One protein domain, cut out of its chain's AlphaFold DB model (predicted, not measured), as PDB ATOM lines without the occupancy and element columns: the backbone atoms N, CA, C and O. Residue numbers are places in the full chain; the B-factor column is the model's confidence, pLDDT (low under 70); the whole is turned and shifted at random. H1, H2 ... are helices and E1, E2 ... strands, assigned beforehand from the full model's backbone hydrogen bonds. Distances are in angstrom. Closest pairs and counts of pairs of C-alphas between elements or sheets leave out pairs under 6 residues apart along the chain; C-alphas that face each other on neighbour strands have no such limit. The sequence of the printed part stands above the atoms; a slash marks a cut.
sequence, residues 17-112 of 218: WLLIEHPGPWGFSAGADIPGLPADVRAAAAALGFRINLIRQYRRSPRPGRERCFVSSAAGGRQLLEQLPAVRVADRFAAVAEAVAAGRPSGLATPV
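Overview. This is residues 17 to 112 of the 218 residues of an uncharacterized protein of Actinoplanes xinjiangensis (UniProt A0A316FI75). A twisted sheet of four strands, ordered E2, E1, E3, E4 and mixed, has two helices, H1 and H2, side by side over one face, making two layers. The printed part has 96 residues, in chain order E1, H1, E2, E3, E4, H2, of mixed class. It is compact, radius of gyration of the C-alphas 12.8 A, spanning 35 by 24 by 21 A.

Arrangement. Within hydrogen-bond range, E1, residues 17 to 21, pairs parallel with E2, residues 50 to 57 at N 18 and O 51, 2.8 A, and antiparallel with E3, residues 68 to 73 at N 19 and O 70, 2.8 A. E3 and E4, residues 80 to 85, form a hairpin, N 71 and O 82 at 2.8 A. H2, residues 86 to 101, lies over E3 and E4, height over the sheet 8.2 A; 8 of 12 O i to N i+4 pairs are within range. H1, residues 39 to 48, with every such pair within range, touches H2, closest C-alphas Ala 44 and Ala 94, 5.8 A, at a shallow tilt of 15 degrees. E1, H1, E2 make a strand-helix-strand unit, parallel strands joined through a helix, with a right-handed crossover.

Along the chain. E2 measures 20.6 A between end C-alphas, H2 19.6 A. C-alpha 17 begins E1 at (231.009, 232.803, 234.266); C-alpha 101 ends H2 at (225.975, 227.489, 227.460).

Size, cuts and confidence. The printed part has no cut. The E1 to H1 link is long. No printed residue is under 70 in pLDDT.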
ATOM      1  N   TRP A  17     230.529 231.601 233.596       97.44
ATOM      2  CA  TRP A  17     231.009 232.803 234.266       97.44
ATOM      3  C   TRP A  17     230.629 234.042 233.463       97.44
ATOM      4  O   TRP A  17     230.838 234.075 232.254       97.44
ATOM      5  N   LEU A  18     230.110 235.051 234.154       97.75
ATOM      6  CA  LEU A  18     230.100 236.451 233.760       97.75
ATOM      7  C   LEU A  18     231.194 237.152 234.566       97.75
ATOM      8  O   LEU A  18     231.108 237.271 235.789       97.75
ATOM      9  N   LEU A  19     232.233 237.607 233.882       97.88
ATOM     10  CA  LEU A  19     233.329 238.349 234.486       97.88
ATOM     11  C   LEU A  19     233.236 239.807 234.069       97.88
ATOM     12  O   LEU A  19     233.138 240.090 232.878       97.88
ATOM     13  N   ILE A  20     233.304 240.716 235.032       96.12
ATOM     14  CA  ILE A  20     233.180 242.156 234.810       96.12
ATOM     15  C   ILE A  20     234.472 242.825 235.263       96.12
ATOM     16  O   ILE A  20     234.857 242.731 236.428       96.12
ATOM     17  N   GLU A  21     235.174 243.480 234.346       95.81
ATOM     18  CA  GLU A  21     236.386 244.220 234.680       95.81
ATOM     19  C   GLU A  21     236.039 245.423 235.568       95.81
ATOM     20  O   GLU A  21     235.176 246.225 235.224       95.81
ATOM     21  N   HIS A  22     236.689 245.539 236.729       92.50
ATOM     22  CA  HIS A  22     236.390 246.582 237.709       92.50
ATOM     23  C   HIS A  22     237.671 247.064 238.414       92.50
ATOM     24  O   HIS A  22     238.348 246.255 239.060       92.50
ATOM     25  N   PRO A  23     238.010 248.370 238.350       84.50
ATOM     26  CA  PRO A  23     239.264 248.899 238.897       84.50
ATOM     27  C   PRO A  23     239.270 249.001 240.427       84.50
ATOM     28  O   PRO A  23     240.332 248.977 241.043       84.50
ATOM     29  N   GLY A  24     238.090 249.153 241.034       81.25
ATOM     30  CA  GLY A  24     237.949 249.523 242.437       81.25
ATOM     31  C   GLY A  24     238.291 248.421 243.447       81.25
ATOM     32  O   GLY A  24     238.503 247.254 243.081       81.25
ATOM     33  N   PRO A  25     238.316 248.783 244.742       86.06
ATOM     34  CA  PRO A  25     238.433 247.811 245.818       86.06
ATOM     35  C   PRO A  25     237.269 246.820 245.764       86.06
ATOM     36  O   PRO A  25     236.178 247.125 245.283       86.06
ATOM     37  N   TRP A  26     237.503 245.612 246.268       91.56
ATOM     38  CA  TRP A  26     236.481 244.575 246.324       91.56
ATOM     39  C   TRP A  26     236.062 244.354 247.767       91.56
ATOM     40  O   TRP A  26     236.858 243.902 248.584       91.56
ATOM     41  N   GLY A  27     234.800 244.654 248.066       87.06
ATOM     42  CA  GLY A  27     234.200 244.334 249.355       87.06
ATOM     43  C   GLY A  27     233.957 242.832 249.558       87.06
ATOM     44  O   GLY A  27     234.198 241.988 248.684       87.06
ATOM     45  N   PHE A  28     233.401 242.501 250.722       84.75
ATOM     46  CA  PHE A  28     233.093 241.128 251.137       84.75
ATOM     47  C   PHE A  28     232.144 240.397 250.165       84.75
ATOM     48  O   PHE A  28     232.328 239.212 249.850       84.75
ATOM     49  N   SER A  29     231.159 241.133 249.644       82.75
ATOM     50  CA  SER A  29     230.111 240.637 248.746       82.75
ATOM     51  C   SER A  29     230.326 241.029 247.286       82.75
ATOM     52  O   SER A  29     229.407 240.878 246.500       82.75
ATOM     53  N   ALA A  30     231.522 241.468 246.880       78.44
ATOM     54  CA  ALA A  30     231.766 242.101 245.575       78.44
ATOM     55  C   ALA A  30     231.354 241.303 244.315       78.44
ATOM     56  O   ALA A  30     231.309 241.874 243.240       78.44
ATOM     57  N   GLY A  31     231.100 239.991 244.399       75.50
ATOM     58  CA  GLY A  31     230.509 239.223 243.286       75.50
ATOM     59  C   GLY A  31     228.976 239.129 243.327       75.50
ATOM     60  O   GLY A  31     228.339 238.958 242.296       75.50
ATOM     61  N   ALA A  32     228.384 239.238 244.516       78.69
ATOM     62  CA  ALA A  32     226.941 239.163 244.739       78.69
ATOM     63  C   ALA A  32     226.288 240.549 244.753       78.69
ATOM     64  O   ALA A  32     225.170 240.696 244.276       78.69
ATOM     65  N   ASP A  33     226.992 241.566 245.236       81.44
ATOM     66  CA  ASP A  33     226.534 242.945 245.325       81.44
ATOM     67  C   ASP A  33     227.490 243.832 244.521       81.44
ATOM     68  O   ASP A  33     228.593 244.164 244.950       81.44
ATOM     69  N   ILE A  34     227.087 244.094 243.280       87.00
ATOM     70  CA  ILE A  34     227.860 244.824 242.268       87.00
ATOM     71  C   ILE A  34     227.056 246.088 241.972       87.00
ATOM     72  O   ILE A  34     225.990 245.981 241.350       87.00
ATOM     73  N   PRO A  35     227.530 247.262 242.415       83.31
ATOM     74  CA  PRO A  35     226.850 248.520 242.156       83.31
ATOM     75  C   PRO A  35     226.594 248.726 240.661       83.31
ATOM     76  O   PRO A  35     227.473 248.493 239.833       83.31
ATOM     77  N   GLY A  36     225.374 249.139 240.319       86.06
ATOM     78  CA  GLY A  36     224.982 249.435 238.939       86.06
ATOM     79  C   GLY A  36     224.755 248.218 238.037       86.06
ATOM     80  O   GLY A  36     224.380 248.410 236.885       86.06
ATOM     81  N   LEU A  37     224.935 246.981 238.522       91.44
ATOM     82  CA  LEU A  37     224.594 245.793 237.737       91.44
ATOM     83  C   LEU A  37     223.070 245.573 237.734       91.44
ATOM     84  O   LEU A  37     222.509 245.332 238.813       91.44
ATOM     85  N   PRO A  38     222.412 245.601 236.560       94.06
ATOM     86  CA  PRO A  38     220.963 245.462 236.450       94.06
ATOM     87  C   PRO A  38     220.406 244.161 237.050       94.06
ATOM     88  O   PRO A  38     221.066 243.116 237.065       94.06
ATOM     89  N   ALA A  39     219.177 244.221 237.570       93.56
ATOM     90  CA  ALA A  39     218.527 243.090 238.236       93.56
ATOM     91  C   ALA A  39     218.194 241.936 237.275       93.56
ATOM     92  O   ALA A  39     218.306 240.770 237.648       93.56
ATOM     93  N   ASP A  40     217.847 242.251 236.031       95.06
ATOM     94  CA  ASP A  40     217.607 241.290 234.951       95.06
ATOM     95  C   ASP A  40     218.875 240.504 234.581       95.06
ATOM     96  O   ASP A  40     218.813 239.287 234.428       95.06
ATOM     97  N   VAL A  41     220.048 241.144 234.554       96.56
ATOM     98  CA  VAL A  41     221.342 240.468 234.360       96.56
ATOM     99  C   VAL A  41     221.597 239.459 235.480       96.56
ATOM    100  O   VAL A  41     222.039 238.337 235.224       96.56
ATOM    101  N   ARG A  42     221.289 239.824 236.729       94.88
ATOM    102  CA  ARG A  42     221.425 238.927 237.890       94.88
ATOM    103  C   ARG A  42     220.462 237.750 237.806       94.88
ATOM    104  O   ARG A  42     220.871 236.616 238.050       94.88
ATOM    105  N   ALA A  43     219.211 238.018 237.443       94.25
ATOM    106  CA  ALA A  43     218.188 236.997 237.263       94.25
ATOM    107  C   ALA A  43     218.566 236.024 236.137       94.25
ATOM    108  O   ALA A  43     218.523 234.814 236.343       94.25
ATOM    109  N   ALA A  44     219.030 236.535 234.993       96.06
ATOM    110  CA  ALA A  44     219.512 235.724 233.879       96.06
ATOM    111  C   ALA A  44     220.717 234.866 234.283       96.06
ATOM    112  O   ALA A  44     220.757 233.673 233.984       96.06
ATOM    113  N   ALA A  45     221.680 235.434 235.017       95.38
ATOM    114  CA  ALA A  45     222.845 234.686 235.477       95.38
ATOM    115  C   ALA A  45     222.429 233.544 236.413       95.38
ATOM    116  O   ALA A  45     222.884 232.415 236.240       95.38
ATOM    117  N   ALA A  46     221.521 233.811 237.354       93.69
ATOM    118  CA  ALA A  46     220.983 232.796 238.252       93.69
ATOM    119  C   ALA A  46     220.228 231.696 237.487       93.69
ATOM    120  O   ALA A  46     220.520 230.516 237.681       93.69
ATOM    121  N   ALA A  47     219.324 232.069 236.576       94.69
ATOM    122  CA  ALA A  47     218.527 231.135 235.780       94.69
ATOM    123  C   ALA A  47     219.392 230.226 234.889       94.69
ATOM    124  O   ALA A  47     219.114 229.036 234.746       94.69
ATOM    125  N   LEU A  48     220.476 230.766 234.326       94.81
ATOM    126  CA  LEU A  48     221.394 230.031 233.452       94.81
ATOM    127  C   LEU A  48     222.519 229.310 234.215       94.81
ATOM    128  O   LEU A  48     223.305 228.585 233.602       94.81
ATOM    129  N   GLY A  49     222.625 229.484 235.536       93.50
ATOM    130  CA  GLY A  49     223.687 228.892 236.358       93.50
ATOM    131  C   GLY A  49     225.069 229.527 236.150       93.50
ATOM    132  O   GLY A  49     226.092 228.849 236.288       93.50
ATOM    133  N   PHE A  50     225.118 230.811 235.793       94.94
ATOM    134  CA  PHE A  50     226.344 231.592 235.644       94.94
ATOM    135  C   PHE A  50     226.724 232.263 236.961       94.94
ATOM    136  O   PHE A  50     225.901 232.885 237.633       94.94
ATOM    137  N   ARG A  51     228.009 232.201 237.311       93.75
ATOM    138  CA  ARG A  51     228.548 233.046 238.379       93.75
ATOM    139  C   ARG A  51     228.891 234.423 237.866       93.75
ATOM    140  O   ARG A  51     229.440 234.540 236.778       93.75
ATOM    141  N   ILE A  52     228.696 235.425 238.712       95.38
ATOM    142  CA  ILE A  52     229.153 236.786 238.451       95.38
ATOM    143  C   ILE A  52     230.370 237.083 239.325       95.38
ATOM    144  O   ILE A  52     230.338 236.904 240.546       95.38
ATOM    145  N   ASN A  53     231.449 237.544 238.700       95.62
ATOM    146  CA  ASN A  53     232.677 237.919 239.387       95.62
ATOM    147  C   ASN A  53     233.239 239.222 238.828       95.62
ATOM    148  O   ASN A  53     233.183 239.471 237.626       95.62
ATOM    149  N   LEU A  54     233.822 240.034 239.710       96.25
ATOM    150  CA  LEU A  54     234.627 241.165 239.271       96.25
ATOM    151  C   LEU A  54     236.050 240.680 239.054       96.25
ATOM    152  O   LEU A  54     236.566 239.885 239.844       96.25
ATOM    153  N   ILE A  55     236.673 241.185 238.004       96.62
ATOM    154  CA  ILE A  55     238.041 240.856 237.642       96.62
ATOM    155  C   ILE A  55     238.859 242.124 237.434       96.62
ATOM    156  O   ILE A  55     238.334 243.193 237.131       96.62
ATOM    157  N   ARG A  56     240.172 241.996 237.567       95.44
ATOM    158  CA  ARG A  56     241.128 242.970 237.038       95.44
ATOM    159  C   ARG A  56     242.327 242.232 236.490       95.44
ATOM    160  O   ARG A  56     242.714 241.184 237.009       95.44
ATOM    161  N   GLN A  57     242.891 242.754 235.416       95.81
ATOM    162  CA  GLN A  57     244.067 242.149 234.821       95.81
ATOM    163  C   GLN A  57     245.261 242.369 235.759       95.81
ATOM    164  O   GLN A  57     245.409 243.444 236.340       95.81
ATOM    165  N   TYR A  58     246.100 241.353 235.958       95.69
ATOM    166  CA  TYR A  58     247.165 241.440 236.958       95.69
ATOM    167  C   TYR A  58     248.091 242.639 236.693       95.69
ATOM    168  O   TYR A  58     248.598 242.809 235.581       95.69
ATOM    169  N   ARG A  59     248.293 243.480 237.721       89.81
ATOM    170  CA  ARG A  59     249.067 244.743 237.666       89.81
ATOM    171  C   ARG A  59     248.612 245.725 236.577       89.81
ATOM    172  O   ARG A  59     249.391 246.571 236.141       89.81
ATOM    173  N   ARG A  60     247.361 245.628 236.127       87.00
ATOM    174  CA  ARG A  60     246.773 246.540 235.148       87.00
ATOM    175  C   ARG A  60     245.386 246.954 235.602       87.00
ATOM    176  O   ARG A  60     244.518 246.120 235.843       87.00
ATOM    177  N   SER A  61     245.171 248.256 235.657       82.81
ATOM    178  CA  SER A  61     243.827 248.796 235.817       82.81
ATOM    179  C   SER A  61     243.153 248.900 234.448       82.81
ATOM    180  O   SER A  61     243.833 249.241 233.470       82.81
ATOM    181  N   PRO A  62     241.838 248.635 234.346       83.00
ATOM    182  CA  PRO A  62     241.094 248.994 233.149       83.00
ATOM    183  C   PRO A  62     241.234 250.490 232.872       83.00
ATOM    184  O   PRO A  62     241.374 251.303 233.790       83.00
ATOM    185  N   ARG A  63     241.175 250.859 231.592       85.38
ATOM    186  CA  ARG A  63     241.021 252.268 231.229       85.38
ATOM    187  C   ARG A  63     239.582 252.681 231.560       85.38
ATOM    188  O   ARG A  63     238.684 251.964 231.117       85.38
ATOM    189  N   PRO A  64     239.363 253.806 232.266       86.00
ATOM    190  CA  PRO A  64     238.018 254.279 232.578       86.00
ATOM    191  C   PRO A  64     237.130 254.349 231.330       86.00
ATOM    192  O   PRO A  64     237.553 254.878 230.295       86.00
ATOM    193  N   GLY A  65     235.927 253.782 231.410       86.50
ATOM    194  CA  GLY A  65     234.955 253.745 230.309       86.50
ATOM    195  C   GLY A  65     235.276 252.730 229.205       86.50
ATOM    196  O   GLY A  65     234.637 252.733 228.152       86.50
ATOM    197  N   ARG A  66     236.289 251.880 229.402       90.56
ATOM    198  CA  ARG A  66     236.689 250.797 228.483       90.56
ATOM    199  C   ARG A  66     236.790 249.453 229.199       90.56
ATOM    200  O   ARG A  66     237.507 248.561 228.742       90.56
ATOM    201  N   GLU A  67     236.099 249.319 230.321       94.25
ATOM    202  CA  GLU A  67     235.959 248.072 231.054       94.25
ATOM    203  C   GLU A  67     235.363 247.006 230.131       94.25
ATOM    204  O   GLU A  67     234.449 247.258 229.336       94.25
ATOM    205  N   ARG A  68     235.908 245.797 230.213       95.88
ATOM    206  CA  ARG A  68     235.448 244.651 229.432       95.88
ATOM    207  C   ARG A  68     234.626 243.718 230.296       95.88
ATOM    208  O   ARG A  68     234.760 243.676 231.517       95.88
ATOM    209  N   CYS A  69     233.798 242.926 229.645       97.06
ATOM    210  CA  CYS A  69     233.155 241.779 230.243       97.06
ATOM    211  C   CYS A  69     233.439 240.536 229.423       97.06
ATOM    212  O   CYS A  69     233.630 240.606 228.209       97.06
ATOM    213  N   PHE A  70     233.467 239.407 230.114       98.50
ATOM    214  CA  PHE A  70     233.739 238.112 229.527       98.50
ATOM    215  C   PHE A  70     232.654 237.136 229.947       98.50
ATOM    216  O   PHE A  70     232.292 237.071 231.122       98.50
ATOM    217  N   VAL A  71     232.155 236.368 228.989       98.62
ATOM    218  CA  VAL A  71     231.162 235.324 229.212       98.62
ATOM    219  C   VAL A  71     231.776 234.007 228.774       98.62
ATOM    220  O   VAL A  71     232.228 233.876 227.638       98.62
ATOM    221  N   SER A  72     231.843 233.038 229.684       97.94
ATOM    222  CA  SER A  72     232.462 231.743 229.404       97.94
ATOM    223  C   SER A  72     231.611 230.583 229.879       97.94
ATOM    224  O   SER A  72     231.014 230.637 230.954       97.94
ATOM    225  N   SER A  73     231.590 229.514 229.089       96.50
ATOM    226  CA  SER A  73     230.980 228.243 229.455       96.50
ATOM    227  C   SER A  73     231.680 227.090 228.740       96.50
ATOM    228  O   SER A  73     232.164 227.234 227.620       96.50
ATOM    229  N   ALA A  74     231.688 225.935 229.402       92.38
ATOM    230  CA  ALA A  74     232.032 224.644 228.816       92.38
ATOM    231  C   ALA A  74     230.848 223.655 228.876       92.38
ATOM    232  O   ALA A  74     231.014 222.466 228.613       92.38
ATOM    233  N   ALA A  75     229.652 224.122 229.259       89.56
ATOM    234  CA  ALA A  75     228.512 223.259 229.566       89.56
ATOM    235  C   ALA A  75     227.905 222.589 228.322       89.56
ATOM    236  O   ALA A  75     227.385 221.483 228.424       89.56
ATOM    237  N   GLY A  76     227.988 223.235 227.156       87.44
ATOM    238  CA  GLY A  76     227.418 222.746 225.898       87.44
ATOM    239  C   GLY A  76     228.357 221.861 225.073       87.44
ATOM    240  O   GLY A  76     228.243 221.829 223.855       87.44
ATOM    241  N   GLY A  77     229.354 221.222 225.695       88.50
ATOM    242  CA  GLY A  77     230.326 220.355 225.007       88.50
ATOM    243  C   GLY A  77     231.423 221.091 224.226       88.50
ATOM    244  O   GLY A  77     232.379 220.463 223.777       88.50
ATOM    245  N   ARG A  78     231.340 222.422 224.105       92.69
ATOM    246  CA  ARG A  78     232.397 223.292 223.568       92.69
ATOM    247  C   ARG A  78     232.816 224.314 224.613       92.69
ATOM    248  O   ARG A  78     231.972 224.875 225.303       92.69
ATOM    249  N   GLN A  79     234.122 224.546 224.709       93.94
ATOM    250  CA  GLN A  79     234.707 225.560 225.581       93.94
ATOM    251  C   GLN A  79     234.678 226.898 224.849       93.94
ATOM    252  O   GLN A  79     235.352 227.064 223.833       93.94
ATOM    253  N   LEU A  80     233.875 227.832 225.342       97.06
ATOM    254  CA  LEU A  80     233.705 229.147 224.742       97.06
ATOM    255  C   LEU A  80     234.024 230.236 225.763       97.06
ATOM    256  O   LEU A  80     233.716 230.125 226.953       97.06
ATOM    257  N   LEU A  81     234.666 231.290 225.274       98.06
ATOM    258  CA  LEU A  81     234.939 232.529 225.983       98.06
ATOM    259  C   LEU A  81     234.722 233.661 224.986       98.06
ATOM    260  O   LEU A  81     235.359 233.706 223.935       98.06
ATOM    261  N   GLU A  82     233.810 234.561 225.318       98.56
ATOM    262  CA  GLU A  82     233.488 235.712 224.489       98.56
ATOM    263  C   GLU A  82     233.600 237.000 225.294       98.56
ATOM    264  O   GLU A  82     233.280 237.040 226.482       98.56
ATOM    265  N   GLN A  83     234.067 238.056 224.637       98.31
ATOM    266  CA  GLN A  83     234.285 239.375 225.208       98.31
ATOM    267  C   GLN A  83     233.278 240.377 224.644       98.31
ATOM    268  O   GLN A  83     233.051 240.451 223.437       98.31
ATOM    269  N   LEU A  84     232.756 241.233 225.512       97.25
ATOM    270  CA  LEU A  84     231.958 242.397 225.148       97.25
ATOM    271  C   LEU A  84     232.393 243.623 225.969       97.25
ATOM    272  O   LEU A  84     232.962 243.465 227.050       97.25
ATOM    273  N   PRO A  85     232.149 244.857 225.496       96.56
ATOM    274  CA  PRO A  85     232.291 246.043 226.338       96.56
ATOM    275  C   PRO A  85     231.362 245.947 227.557       96.56
ATOM    276  O   PRO A  85     230.214 245.525 227.410       96.56
ATOM    277  N   ALA A  86     231.809 246.374 228.741       93.94
ATOM    278  CA  ALA A  86     231.007 246.287 229.966       93.94
ATOM    279  C   ALA A  86     229.685 247.062 229.867       93.94
ATOM    280  O   ALA A  86     228.650 246.596 230.334       93.94
ATOM    281  N   VAL A  87     229.693 248.185 229.145       93.75
ATOM    282  CA  VAL A  87     228.493 248.981 228.836       93.75
ATOM    283  C   VAL A  87     227.426 248.220 228.038       93.75
ATOM    284  O   VAL A  87     226.305 248.700 227.928       93.75
ATOM    285  N   ARG A  88     227.754 247.048 227.470       96.12
ATOM    286  CA  ARG A  88     226.829 246.184 226.719       96.12
ATOM    287  C   ARG A  88     226.338 244.964 227.502       96.12
ATOM    288  O   ARG A  88     225.658 244.106 226.945       96.12
ATOM    289  N   VAL A  89     226.712 244.827 228.778       95.19
ATOM    290  CA  VAL A  89     226.288 243.678 229.597       95.19
ATOM    291  C   VAL A  89     224.778 243.654 229.775       95.19
ATOM    292  O   VAL A  89     224.185 242.591 229.622       95.19
ATOM    293  N   ALA A  90     224.175 244.812 230.051       94.75
ATOM    294  CA  ALA A  90     222.742 244.931 230.294       94.75
ATOM    295  C   ALA A  90     221.906 244.370 229.133       94.75
ATOM    296  O   ALA A  90     220.967 243.620 229.359       94.75
ATOM    297  N   ASP A  91     222.283 244.674 227.890       95.62
ATOM    298  CA  ASP A  91     221.496 244.312 226.711       95.62
ATOM    299  C   ASP A  91     221.925 243.000 226.034       95.62
ATOM    300  O   ASP A  91     221.136 242.423 225.290       95.62
ATOM    301  N   ARG A  92     223.157 242.512 226.253       97.06
ATOM    302  CA  ARG A  92     223.672 241.326 225.531       97.06
ATOM    303  C   ARG A  92     223.870 240.089 226.383       97.06
ATOM    304  O   ARG A  92     223.939 238.999 225.819       97.06
ATOM    305  N   PHE A  93     224.006 240.224 227.704       98.00
ATOM    306  CA  PHE A  93     224.476 239.116 228.533       98.00
ATOM    307  C   PHE A  93     223.614 237.859 228.400       98.00
ATOM    308  O   PHE A  93     224.176 236.795 228.162       98.00
ATOM    309  N   ALA A  94     222.285 237.970 228.506       97.94
ATOM    310  CA  ALA A  94     221.396 236.808 228.466       97.94
ATOM    311  C   ALA A  94     221.566 235.997 227.168       97.94
ATOM    312  O   ALA A  94     221.871 234.807 227.220       97.94
ATOM    313  N   ALA A  95     221.497 236.664 226.012       98.25
ATOM    314  CA  ALA A  95     221.646 236.016 224.710       98.25
ATOM    315  C   ALA A  95     223.050 235.415 224.498       98.25
ATOM    316  O   ALA A  95     223.188 234.312 223.965       98.25
ATOM    317  N   VAL A  96     224.107 236.106 224.948       98.50
ATOM    318  CA  VAL A  96     225.478 235.571 224.899       98.50
ATOM    319  C   VAL A  96     225.603 234.333 225.790       98.50
ATOM    320  O   VAL A  96     226.123 233.310 225.348       98.50
ATOM    321  N   ALA A  97     225.106 234.403 227.027       98.06
ATOM    322  CA  ALA A  97     225.170 233.326 228.009       98.06
ATOM    323  C   ALA A  97     224.420 232.071 227.540       98.06
ATOM    324  O   ALA A  97     224.961 230.968 227.641       98.06
ATOM    325  N   GLU A  98     223.226 232.228 226.968       98.00
ATOM    326  CA  GLU A  98     222.453 231.137 226.366       98.00
ATOM    327  C   GLU A  98     223.218 230.449 225.231       98.00
ATOM    328  O   GLU A  98     223.332 229.219 225.212       98.00
ATOM    329  N   ALA A  99     223.786 231.227 224.305       98.12
ATOM    330  CA  ALA A  99     224.533 230.685 223.176       98.12
ATOM    331  C   ALA A  99     225.763 229.890 223.635       98.12
ATOM    332  O   ALA A  99     225.918 228.725 223.250       98.12
ATOM    333  N   VAL A 100     226.597 230.466 224.511       97.50
ATOM    334  CA  VAL A 100     227.815 229.780 224.967       97.50
ATOM    335  C   VAL A 100     227.497 228.575 225.854       97.50
ATOM    336  O   VAL A 100     228.177 227.554 225.753       97.50
ATOM    337  N   ALA A 101     226.436 228.631 226.668       95.81
ATOM    338  CA  ALA A 101     225.975 227.489 227.460       95.81
ATOM    339  C   ALA A 101     225.450 226.339 226.586       95.81
ATOM    340  O   ALA A 101     225.541 225.179 226.991       95.81
ATOM    341  N   ALA A 102     224.951 226.652 225.388       96.50
ATOM    342  CA  ALA A 102     224.585 225.691 224.352       96.50
ATOM    343  C   ALA A 102     225.771 225.270 223.456       96.50
ATOM    344  O   ALA A 102     225.571 224.546 222.483       96.50
ATOM    345  N   GLY A 103     226.999 225.718 223.745       96.12
ATOM    346  CA  GLY A 103     228.192 225.352 222.978       96.12
ATOM    347  C   GLY A 103     228.279 226.024 221.603       96.12
ATOM    348  O   GLY A 103     228.962 225.523 220.705       96.12
ATOM    349  N   ARG A 104     227.603 227.158 221.402       97.69
ATOM    350  CA  ARG A 104     227.609 227.906 220.138       97.69
ATOM    351  C   ARG A 104     228.164 229.321 220.332       97.69
ATOM    352  O   ARG A 104     227.879 229.932 221.359       97.69
ATOM    353  N   PRO A 105     228.914 229.866 219.357       96.75
ATOM    354  CA  PRO A 105     229.238 231.287 219.352       96.75
ATOM    355  C   PRO A 105     227.959 232.129 219.360       96.75
ATOM    356  O   PRO A 105     226.984 231.758 218.699       96.75
ATOM    357  N   SER A 106     227.951 233.249 220.080       97.50
ATOM    358  CA  SER A 106     226.750 234.091 220.182       97.50
ATOM    359  C   SER A 106     226.495 234.933 218.935       97.50
ATOM    360  O   SER A 106     225.350 235.267 218.647       97.50
ATOM    361  N   GLY A 107     227.557 235.325 218.223       97.38
ATOM    362  CA  GLY A 107     227.491 236.359 217.183       97.38
ATOM    363  C   GLY A 107     227.251 237.780 217.723       97.38
ATOM    364  O   GLY A 107     227.166 238.722 216.943       97.38
ATOM    365  N   LEU A 108     227.165 237.953 219.048       97.25
ATOM    366  CA  LEU A 108     226.871 239.219 219.737       97.25
ATOM    367  C   LEU A 108     228.078 239.772 220.515       97.25
ATOM    368  O   LEU A 108     228.058 240.923 220.975       97.25
ATOM    369  N   ALA A 109     229.120 238.957 220.659       97.69
ATOM    370  CA  ALA A 109     230.361 239.252 221.352       97.69
ATOM    371  C   ALA A 109     231.567 238.725 220.552       97.69
ATOM    372  O   ALA A 109     231.427 237.959 219.598       97.69
ATOM    373  N   THR A 110     232.764 239.187 220.906       98.31
ATOM    374  CA  THR A 110     234.009 238.833 220.218       98.31
ATOM    375  C   THR A 110     234.590 237.551 220.818       98.31
ATOM    376  O   THR A 110     234.857 237.538 222.020       98.31
ATOM    377  N   PRO A 111     234.837 236.489 220.033       97.81
ATOM    378  CA  PRO A 111     235.518 235.298 220.532       97.81
ATOM    379  C   PRO A 111     236.912 235.627 221.073       97.81
ATOM    380  O   PRO A 111     237.653 236.399 220.465       97.81
ATOM    381  N   VAL A 112     237.283 235.015 222.196       96.81
ATOM    382  CA  VAL A 112     238.628 235.112 222.773       96.81
ATOM    383  C   VAL A 112     239.314 233.763 222.603       96.81
ATOM    384  O   VAL A 112     238.859 232.758 223.149       96.81
TER     385      VAL A 112